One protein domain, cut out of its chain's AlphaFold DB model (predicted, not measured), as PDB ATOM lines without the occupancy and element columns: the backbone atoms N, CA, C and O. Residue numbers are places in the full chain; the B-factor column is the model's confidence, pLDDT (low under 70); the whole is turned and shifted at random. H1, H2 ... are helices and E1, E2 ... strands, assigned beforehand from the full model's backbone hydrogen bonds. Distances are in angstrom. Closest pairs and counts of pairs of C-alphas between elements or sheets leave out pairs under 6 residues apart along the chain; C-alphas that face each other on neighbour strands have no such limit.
ATOM      1  N   ILE A   8     -34.790  10.115   5.958       94.62
ATOM      2  CA  ILE A   8     -34.678   9.100   4.914       94.62
ATOM      3  C   ILE A   8     -35.917   8.210   4.994       94.62
ATOM      4  O   ILE A   8     -36.153   7.536   5.996       94.62
ATOM      5  N   LEU A   9     -36.701   8.187   3.921       96.12
ATOM      6  CA  LEU A   9     -37.850   7.297   3.782       96.12
ATOM      7  C   LEU A   9     -37.438   6.049   3.011       96.12
ATOM      8  O   LEU A   9     -36.879   6.138   1.918       96.12
ATOM      9  N   THR A  10     -37.729   4.878   3.565       95.75
ATOM     10  CA  THR A  10     -37.508   3.607   2.880       95.75
ATOM     11  C   THR A  10     -38.663   2.652   3.131       95.75
ATOM     12  O   THR A  10     -39.270   2.619   4.201       95.75
ATOM     13  N   LYS A  11     -38.961   1.828   2.126       95.88
ATOM     14  CA  LYS A  11     -40.114   0.931   2.175       95.88
ATOM     15  C   LYS A  11     -39.987  -0.132   3.264       95.88
ATOM     16  O   LYS A  11     -41.016  -0.541   3.800       95.88
ATOM     17  N   ALA A  12     -38.778  -0.633   3.514       93.31
ATOM     18  CA  ALA A  12     -38.520  -1.691   4.488       93.31
ATOM     19  C   ALA A  12     -37.051  -1.711   4.929       93.31
ATOM     20  O   ALA A  12     -36.176  -1.307   4.155       93.31
ATOM     21  N   LEU A  13     -36.769  -2.266   6.111       90.75
ATOM     22  CA  LEU A  13     -35.397  -2.470   6.606       90.75
ATOM     23  C   LEU A  13     -34.529  -3.269   5.618       90.75
ATOM     24  O   LEU A  13     -33.385  -2.908   5.356       90.75
ATOM     25  N   SER A  14     -35.099  -4.290   4.973       91.38
ATOM     26  CA  SER A  14     -34.393  -5.114   3.978       91.38
ATOM     27  C   SER A  14     -33.948  -4.360   2.719       91.38
ATOM     28  O   SER A  14     -33.130  -4.864   1.957       91.38
ATOM     29  N   ARG A  15     -34.486  -3.157   2.471       93.12
ATOM     30  CA  ARG A  15     -34.079  -2.280   1.360       93.12
ATOM     31  C   ARG A  15     -33.029  -1.248   1.765       93.12
ATOM     32  O   ARG A  15     -32.551  -0.516   0.905       93.12
ATOM     33  N   PHE A  16     -32.707  -1.160   3.051       93.81
ATOM     34  CA  PHE A  16     -31.827  -0.134   3.594       93.81
ATOM     35  C   PHE A  16     -30.354  -0.545   3.582       93.81
ATOM     36  O   PHE A  16     -29.512   0.252   3.179       93.81
ATOM     37  N   ALA A  17     -30.032  -1.791   3.946       91.69
ATOM     38  CA  ALA A  17     -28.684  -2.332   3.786       91.69
ATOM     39  C   ALA A  17     -28.692  -3.847   3.523       91.69
ATOM     40  O   ALA A  17     -29.724  -4.508   3.620       91.69
ATOM     41  N   ARG A  18     -27.524  -4.392   3.159       88.50
ATOM     42  CA  ARG A  18     -27.360  -5.799   2.743       88.50
ATOM     43  C   ARG A  18     -27.263  -6.792   3.902       88.50
ATOM     44  O   ARG A  18     -27.478  -7.977   3.687       88.50
ATOM     45  N   ASN A  19     -26.903  -6.328   5.092       87.50
ATOM     46  CA  ASN A  19     -26.774  -7.148   6.291       87.50
ATOM     47  C   ASN A  19     -27.095  -6.315   7.546       87.50
ATOM     48  O   ASN A  19     -27.221  -5.083   7.493       87.50
ATOM     49  N   THR A  20     -27.247  -7.005   8.674       86.62
ATOM     50  CA  THR A  20     -27.651  -6.414   9.957       86.62
ATOM     51  C   THR A  20     -26.578  -5.485  10.524       86.62
ATOM     52  O   THR A  20     -26.910  -4.421  11.043       86.62
ATOM     53  N   VAL A  21     -25.295  -5.825  10.357       89.62
ATOM     54  CA  VAL A  21     -24.160  -5.020  10.845       89.62
ATOM     55  C   VAL A  21     -24.094  -3.661  10.140       89.62
ATOM     56  O   VAL A  21     -23.991  -2.621  10.797       89.62
ATOM     57  N   ASP A  22     -24.221  -3.648   8.813       91.44
ATOM     58  CA  ASP A  22     -24.235  -2.438   7.986       91.44
ATOM     59  C   ASP A  22     -25.464  -1.578   8.298       91.44
ATOM     60  O   ASP A  22     -25.353  -0.351   8.411       91.44
ATOM     61  N   SER A  23     -26.627  -2.216   8.481       91.88
ATOM     62  CA  SER A  23     -27.878  -1.546   8.860       91.88
ATOM     63  C   SER A  23     -27.720  -0.826  10.197       91.88
ATOM     64  O   SER A  23     -27.916   0.388  10.275       91.88
ATOM     65  N   LEU A  24     -27.294  -1.557  11.232       92.06
ATOM     66  CA  LEU A  24     -27.093  -1.049  12.586       92.06
ATOM     67  C   LEU A  24     -26.076   0.097  12.608       92.06
ATOM     68  O   LEU A  24     -26.350   1.176  13.132       92.06
ATOM     69  N   THR A  25     -24.922  -0.106  11.971       92.50
ATOM     70  CA  THR A  25     -23.845   0.890  11.924       92.50
ATOM     71  C   THR A  25     -24.304   2.177  11.240       92.50
ATOM     72  O   THR A  25     -23.992   3.275  11.705       92.50
ATOM     73  N   THR A  26     -25.052   2.066  10.140       93.31
ATOM     74  CA  THR A  26     -25.536   3.228   9.385       93.31
ATOM     75  C   THR A  26     -26.625   3.973  10.151       93.31
ATOM     76  O   THR A  26     -26.547   5.194  10.261       93.31
ATOM     77  N   ILE A  27     -27.590   3.263  10.744       93.19
ATOM     78  CA  ILE A  27     -28.645   3.866  11.572       93.19
ATOM     79  C   ILE A  27     -28.034   4.611  12.763       93.19
ATOM     80  O   ILE A  27     -28.389   5.763  13.001       93.19
ATOM     81  N   CYS A  28     -27.068   4.014  13.468       91.88
ATOM     82  CA  CYS A  28     -26.382   4.676  14.579       91.88
ATOM     83  C   CYS A  28     -25.648   5.945  14.127       91.88
ATOM     84  O   CYS A  28     -25.766   6.986  14.774       91.88
ATOM     85  N   LYS A  29     -24.935   5.901  12.992       92.69
ATOM     86  CA  LYS A  29     -24.265   7.087  12.430       92.69
ATOM     87  C   LYS A  29     -25.261   8.193  12.086       92.69
ATOM     88  O   LYS A  29     -25.006   9.344  12.422       92.69
ATOM     89  N   LEU A  30     -26.384   7.846  11.453       92.69
ATOM     90  CA  LEU A  30     -27.447   8.790  11.093       92.69
ATOM     91  C   LEU A  30     -28.116   9.393  12.336       92.69
ATOM     92  O   LEU A  30     -28.290  10.607  12.397       92.69
ATOM     93  N   LYS A  31     -28.378   8.584  13.370       89.69
ATOM     94  CA  LYS A  31     -28.927   9.049  14.652       89.69
ATOM     95  C   LYS A  31     -28.015  10.077  15.328       89.69
ATOM     96  O   LYS A  31     -28.506  11.103  15.787       89.69
ATOM     97  N   VAL A  32     -26.696   9.852  15.343       89.94
ATOM     98  CA  VAL A  32     -25.717  10.792  15.936       89.94
ATOM     99  C   VAL A  32     -25.733  12.158  15.245       89.94
ATOM    100  O   VAL A  32     -25.532  13.176  15.901       89.94
ATOM    101  N   VAL A  33     -25.992  12.196  13.936       90.12
ATOM    102  CA  VAL A  33     -26.088  13.452  13.176       90.12
ATOM    103  C   VAL A  33     -27.512  14.019  13.107       90.12
ATOM    104  O   VAL A  33     -27.724  15.019  12.427       90.12
ATOM    105  N   GLY A  34     -28.474  13.415  13.814       89.69
ATOM    106  CA  GLY A  34     -29.861  13.882  13.885       89.69
ATOM    107  C   GLY A  34     -30.723  13.538  12.667       89.69
ATOM    108  O   GLY A  34     -31.773  14.144  12.487       89.69
ATOM    109  N   VAL A  35     -30.304  12.581  11.835       93.31
ATOM    110  CA  VAL A  35     -31.056  12.148  10.649       93.31
ATOM    111  C   VAL A  35     -31.920  10.941  10.984       93.31
ATOM    112  O   VAL A  35     -31.420   9.897  11.410       93.31
ATOM    113  N   ALA A  36     -33.224  11.072  10.754       92.69
ATOM    114  CA  ALA A  36     -34.181   9.992  10.930       92.69
ATOM    115  C   ALA A  36     -34.204   9.059   9.719       92.69
ATOM    116  O   ALA A  36     -34.110   9.497   8.575       92.69
ATOM    117  N   VAL A  37     -34.413   7.771   9.965       95.38
ATOM    118  CA  VAL A  37     -34.815   6.803   8.947       95.38
ATOM    119  C   VAL A  37     -36.188   6.287   9.338       95.38
ATOM    120  O   VAL A  37     -36.382   5.830  10.462       95.38
ATOM    121  N   TYR A  38     -37.143   6.364   8.419       95.88
ATOM    122  CA  TYR A  38     -38.474   5.813   8.624       95.88
ATOM    123  C   TYR A  38     -38.718   4.641   7.678       95.88
ATOM    124  O   TYR A  38     -38.603   4.764   6.454       95.88
ATOM    125  N   PHE A  39     -39.048   3.501   8.277       95.88
ATOM    126  CA  PHE A  39     -39.310   2.243   7.599       95.88
ATOM    127  C   PHE A  39     -40.818   2.043   7.458       95.88
ATOM    128  O   PHE A  39     -41.501   1.731   8.431       95.88
ATOM    129  N   GLU A  40     -41.358   2.206   6.250       95.75
ATOM    130  CA  GLU A  40     -42.814   2.207   6.039       95.75
ATOM    131  C   GLU A  40     -43.481   0.870   6.377       95.75
ATOM    132  O   GLU A  40     -44.592   0.845   6.896       95.75
ATOM    133  N   LYS A  41     -42.836  -0.253   6.035       94.62
ATOM    134  CA  LYS A  41     -43.383  -1.596   6.271       94.62
ATOM    135  C   LYS A  41     -43.358  -1.961   7.753       94.62
ATOM    136  O   LYS A  41     -44.312  -2.562   8.231       94.62
ATOM    137  N   GLU A  42     -42.278  -1.621   8.445       91.50
ATOM    138  CA  GLU A  42     -42.125  -1.897   9.873       91.50
ATOM    139  C   GLU A  42     -42.824  -0.844  10.747       91.50
ATOM    140  O   GLU A  42     -43.058  -1.101  11.920       91.50
ATOM    141  N   ASN A  43     -43.200   0.303  10.169       93.44
ATOM    142  CA  ASN A  43     -43.789   1.447  10.863       93.44
ATOM    143  C   ASN A  43     -42.883   1.979  11.992       93.44
ATOM    144  O   ASN A  43     -43.349   2.301  13.078       93.44
ATOM    145  N   ILE A  44     -41.573   2.055  11.731       93.94
ATOM    146  CA  ILE A  44     -40.553   2.436  12.723       93.94
ATOM    147  C   ILE A  44     -39.836   3.708  12.281       93.94
ATOM    148  O   ILE A  44     -39.364   3.781  11.145       93.94
ATOM    149  N   ASN A  45     -39.683   4.668  13.197       94.50
ATOM    150  CA  ASN A  45     -38.775   5.804  13.052       94.50
ATOM    151  C   ASN A  45     -37.530   5.592  13.925       94.50
ATOM    152  O   ASN A  45     -37.625   5.389  15.128       94.50
ATOM    153  N   THR A  46     -36.330   5.682  13.357       93.75
ATOM    154  CA  THR A  46     -35.091   5.422  14.112       93.75
ATOM    155  C   THR A  46     -34.765   6.446  15.204       93.75
ATOM    156  O   THR A  46     -33.852   6.200  15.994       93.75
ATOM    157  N   LEU A  47     -35.455   7.591  15.249       92.88
ATOM    158  CA  LEU A  47     -35.298   8.588  16.316       92.88
ATOM    159  C   LEU A  47     -36.314   8.441  17.457       92.88
ATOM    160  O   LEU A  47     -36.168   9.131  18.463       92.88
ATOM    161  N   ASP A  48     -37.320   7.574  17.322       92.44
ATOM    162  CA  ASP A  48     -38.305   7.321  18.377       92.44
ATOM    163  C   ASP A  48     -37.960   6.074  19.215       92.44
ATOM    164  O   ASP A  48     -36.955   5.392  18.993       92.44
ATOM    165  N   ALA A  49     -38.810   5.772  20.200       88.75
ATOM    166  CA  ALA A  49     -38.649   4.604  21.067       88.75
ATOM    167  C   ALA A  49     -38.704   3.262  20.302       88.75
ATOM    168  O   ALA A  49     -38.038   2.301  20.690       88.75
ATOM    169  N   GLY A  50     -39.457   3.186  19.200       86.75
ATOM    170  CA  GLY A  50     -39.489   2.022  18.314       86.75
ATOM    171  C   GLY A  50     -38.158   1.817  17.588       86.75
ATOM    172  O   GLY A  50     -37.696   0.683  17.442       86.75
ATOM    173  N   GLY A  51     -37.488   2.907  17.210       88.75
ATOM    174  CA  GLY A  51     -36.124   2.891  16.689       88.75
ATOM    175  C   GLY A  51     -35.101   2.321  17.671       88.75
ATOM    176  O   GLY A  51     -34.261   1.505  17.294       88.75
ATOM    177  N   GLU A  52     -35.179   2.709  18.945       90.19
ATOM    178  CA  GLU A  52     -34.286   2.194  19.994       90.19
ATOM    179  C   GLU A  52     -34.494   0.707  20.263       90.19
ATOM    180  O   GLU A  52     -33.524  -0.045  20.407       90.19
ATOM    181  N   PHE A  53     -35.750   0.264  20.257       90.12
ATOM    182  CA  PHE A  53     -36.081  -1.150  20.354       90.12
ATOM    183  C   PHE A  53     -35.514  -1.948  19.171       90.12
ATOM    184  O   PHE A  53     -34.876  -2.981  19.377       90.12
ATOM    185  N   LEU A  54     -35.660  -1.439  17.941       89.00
ATOM    186  CA  LEU A  54     -35.105  -2.067  16.739       89.00
ATOM    187  C   LEU A  54     -33.576  -2.200  16.815       89.00
ATOM    188  O   LEU A  54     -33.036  -3.269  16.534       89.00
ATOM    189  N   ILE A  55     -32.875  -1.133  17.212       90.88
ATOM    190  CA  ILE A  55     -31.412  -1.122  17.384       90.88
ATOM    191  C   ILE A  55     -30.980  -2.154  18.430       90.88
ATOM    192  O   ILE A  55     -30.028  -2.901  18.198       90.88
ATOM    193  N   THR A  56     -31.690  -2.222  19.556       91.44
ATOM    194  CA  THR A  56     -31.403  -3.174  20.638       91.44
ATOM    195  C   THR A  56     -31.570  -4.613  20.158       91.44
ATOM    196  O   THR A  56     -30.662  -5.423  20.316       91.44
ATOM    197  N   LEU A  57     -32.689  -4.911  19.491       90.50
ATOM    198  CA  LEU A  57     -32.973  -6.235  18.945       90.50
ATOM    199  C   LEU A  57     -31.923  -6.666  17.910       90.50
ATOM    200  O   LEU A  57     -31.399  -7.775  17.984       90.50
ATOM    201  N   MET A  58     -31.578  -5.782  16.969       89.56
ATOM    202  CA  MET A  58     -30.531  -6.051  15.977       89.56
ATOM    203  C   MET A  58     -29.165  -6.279  16.631       89.56
ATOM    204  O   MET A  58     -28.415  -7.133  16.168       89.56
ATOM    205  N   SER A  59     -28.847  -5.554  17.706       89.75
ATOM    206  CA  SER A  59     -27.584  -5.726  18.434       89.75
ATOM    207  C   SER A  59     -27.497  -7.102  19.098       89.75
ATOM    208  O   SER A  59     -26.468  -7.760  18.965       89.75
ATOM    209  N   SER A  60     -28.583  -7.575  19.720       91.00
ATOM    210  CA  SER A  60     -28.638  -8.921  20.306       91.00
ATOM    211  C   SER A  60     -28.404 -10.016  19.264       91.00
ATOM    212  O   SER A  60     -27.635 -10.942  19.509       91.00
ATOM    213  N   PHE A  61     -29.010  -9.890  18.077       87.56
ATOM    214  CA  PHE A  61     -28.807 -10.855  16.991       87.56
ATOM    215  C   PHE A  61     -27.380 -10.831  16.438       87.56
ATOM    216  O   PHE A  61     -26.805 -11.884  16.181       87.56
ATOM    217  N   VAL A  62     -26.792  -9.643  16.269       86.81
ATOM    218  CA  VAL A  62     -25.402  -9.507  15.806       86.81
ATOM    219  C   VAL A  62     -24.426 -10.126  16.811       86.81
ATOM    220  O   VAL A  62     -23.464 -10.780  16.410       86.81
ATOM    221  N   GLU A  63     -24.668  -9.952  18.110       88.06
ATOM    222  CA  GLU A  63     -23.851 -10.571  19.154       88.06
ATOM    223  C   GLU A  63     -23.951 -12.103  19.126       88.06
ATOM    224  O   GLU A  63     -22.931 -12.790  19.205       88.06
ATOM    225  N   GLU A  64     -25.160 -12.648  18.980       88.94
ATOM    226  CA  GLU A  64     -25.389 -14.092  18.877       88.94
ATOM    227  C   GLU A  64     -24.703 -14.696  17.642       88.94
ATOM    228  O   GLU A  64     -24.008 -15.710  17.750       88.94
ATOM    229  N   GLU A  65     -24.811 -14.040  16.484       80.94
ATOM    230  CA  GLU A  65     -24.145 -14.470  15.250       80.94
ATOM    231  C   GLU A  65     -22.615 -14.458  15.406       80.94
ATOM    232  O   GLU A  65     -21.941 -15.424  15.039       80.94
ATOM    233  N   SER A  66     -22.058 -13.420  16.043       80.44
ATOM    234  CA  SER A  66     -20.619 -13.335  16.319       80.44
ATOM    235  C   SER A  66     -20.122 -14.459  17.233       80.44
ATOM    236  O   SER A  66     -18.982 -14.903  17.076       80.44
ATOM    237  N   ARG A  67     -20.942 -14.916  18.190       80.94
ATOM    238  CA  ARG A  67     -20.594 -16.024  19.098       80.94
ATOM    239  C   ARG A  67     -20.629 -17.383  18.399       80.94
ATOM    240  O   ARG A  67     -19.856 -18.253  18.771       80.94
ATOM    241  N   SER A  68     -21.499 -17.553  17.403       73.12
ATOM    242  CA  SER A  68     -21.669 -18.809  16.655       73.12
ATOM    243  C   SER A  68     -20.566 -19.060  15.611       73.12
ATOM    244  O   SER A  68     -20.305 -20.200  15.236       73.12
ATOM    245  N   ILE A  69     -19.899 -17.998  15.142       72.25
ATOM    246  CA  ILE A  69     -18.811 -18.070  14.146       72.25
ATOM    247  C   ILE A  69     -17.428 -18.309  14.804       72.25
ATOM    248  O   ILE A  69     -16.454 -18.563  14.095       72.25
ATOM    249  N   SER A  70     -17.334 -18.241  16.141       53.50
ATOM    250  CA  SER A  70     -16.078 -18.370  16.910       53.50
ATOM    251  C   SER A  70     -15.804 -19.781  17.423       53.50
ATOM    252  O   SER A  70     -16.760 -20.441  17.884       53.50
TER     253      SER A  70
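AT A GLANCE: This is residues 8 to 70 of the 70 residues of the protein "Site-specific recombinase" of Eubacterium sp. CAG:841 (UniProt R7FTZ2). Two helices, H1 and the longer H2, run opposite ways and meet where the first residues of H1 pack on H2, with a small sheet of two strands, E1 and E2, at one end of the pair. At the other end residues 64 to 70, of which 64 to 68 belong to H2, stick out. The printed part has 63 residues with two named helices and two named strands, in the order E1, H1, E2, H2, and its class is mostly helix. The sheet, E1 beside E2, is parallel. The whole is compact, with a radius of gyration of the C-alphas of 11.7 A, and elongated, spanning 36 by 21 by 17 A.

HOW THE PARTS SIT: The strands E1, residues 8 to 10, and E2, residues 36 to 39, are parallel neighbours at 10 degrees, with N 8 and O 36 2.8 A apart and N 38 and O 8 2.9 A apart, within hydrogen-bond range. Residues 38 to 39 of E2 also pair, antiparallel, with residues 44 to 45. Between the strands comes H1, residues 20 to 32, in a strand-helix-strand unit, two parallel strands joined through a helix, with a right-handed crossover. The closest C-alphas of H1 and E2, those of Leu 30 and Ala 36, are 6.8 A apart. H1, with residues 20 to 24 alone, touches residues 55 to 62 of H2, residues 49 to 68; the closest C-alphas, of Leu 24 and Ile 55, are 6.5 A apart. Their lines stand at 38 degrees, only just a steep tilt, opposite ways. E1 and H2 are apart. In H1 and H2 every O i to N i+4 pair is within hydrogen-bond range.

IN THESE COORDINATES: E1 begins at C-alpha 8, (-34.678, 9.100, 4.914). H1 measures 18.3 A from first to last C-alpha. H2 measures 29.3 A and ends at C-alpha 68, (-21.669, -18.809, 16.655).

THE WHOLE: The two C-alphas farthest apart, of Leu 9 and Ser 70, are 36.1 A apart. The printed part has no cut. The link from H1 to E2 is tight, and the other two are short. Residue 70 alone has a pLDDT under 70.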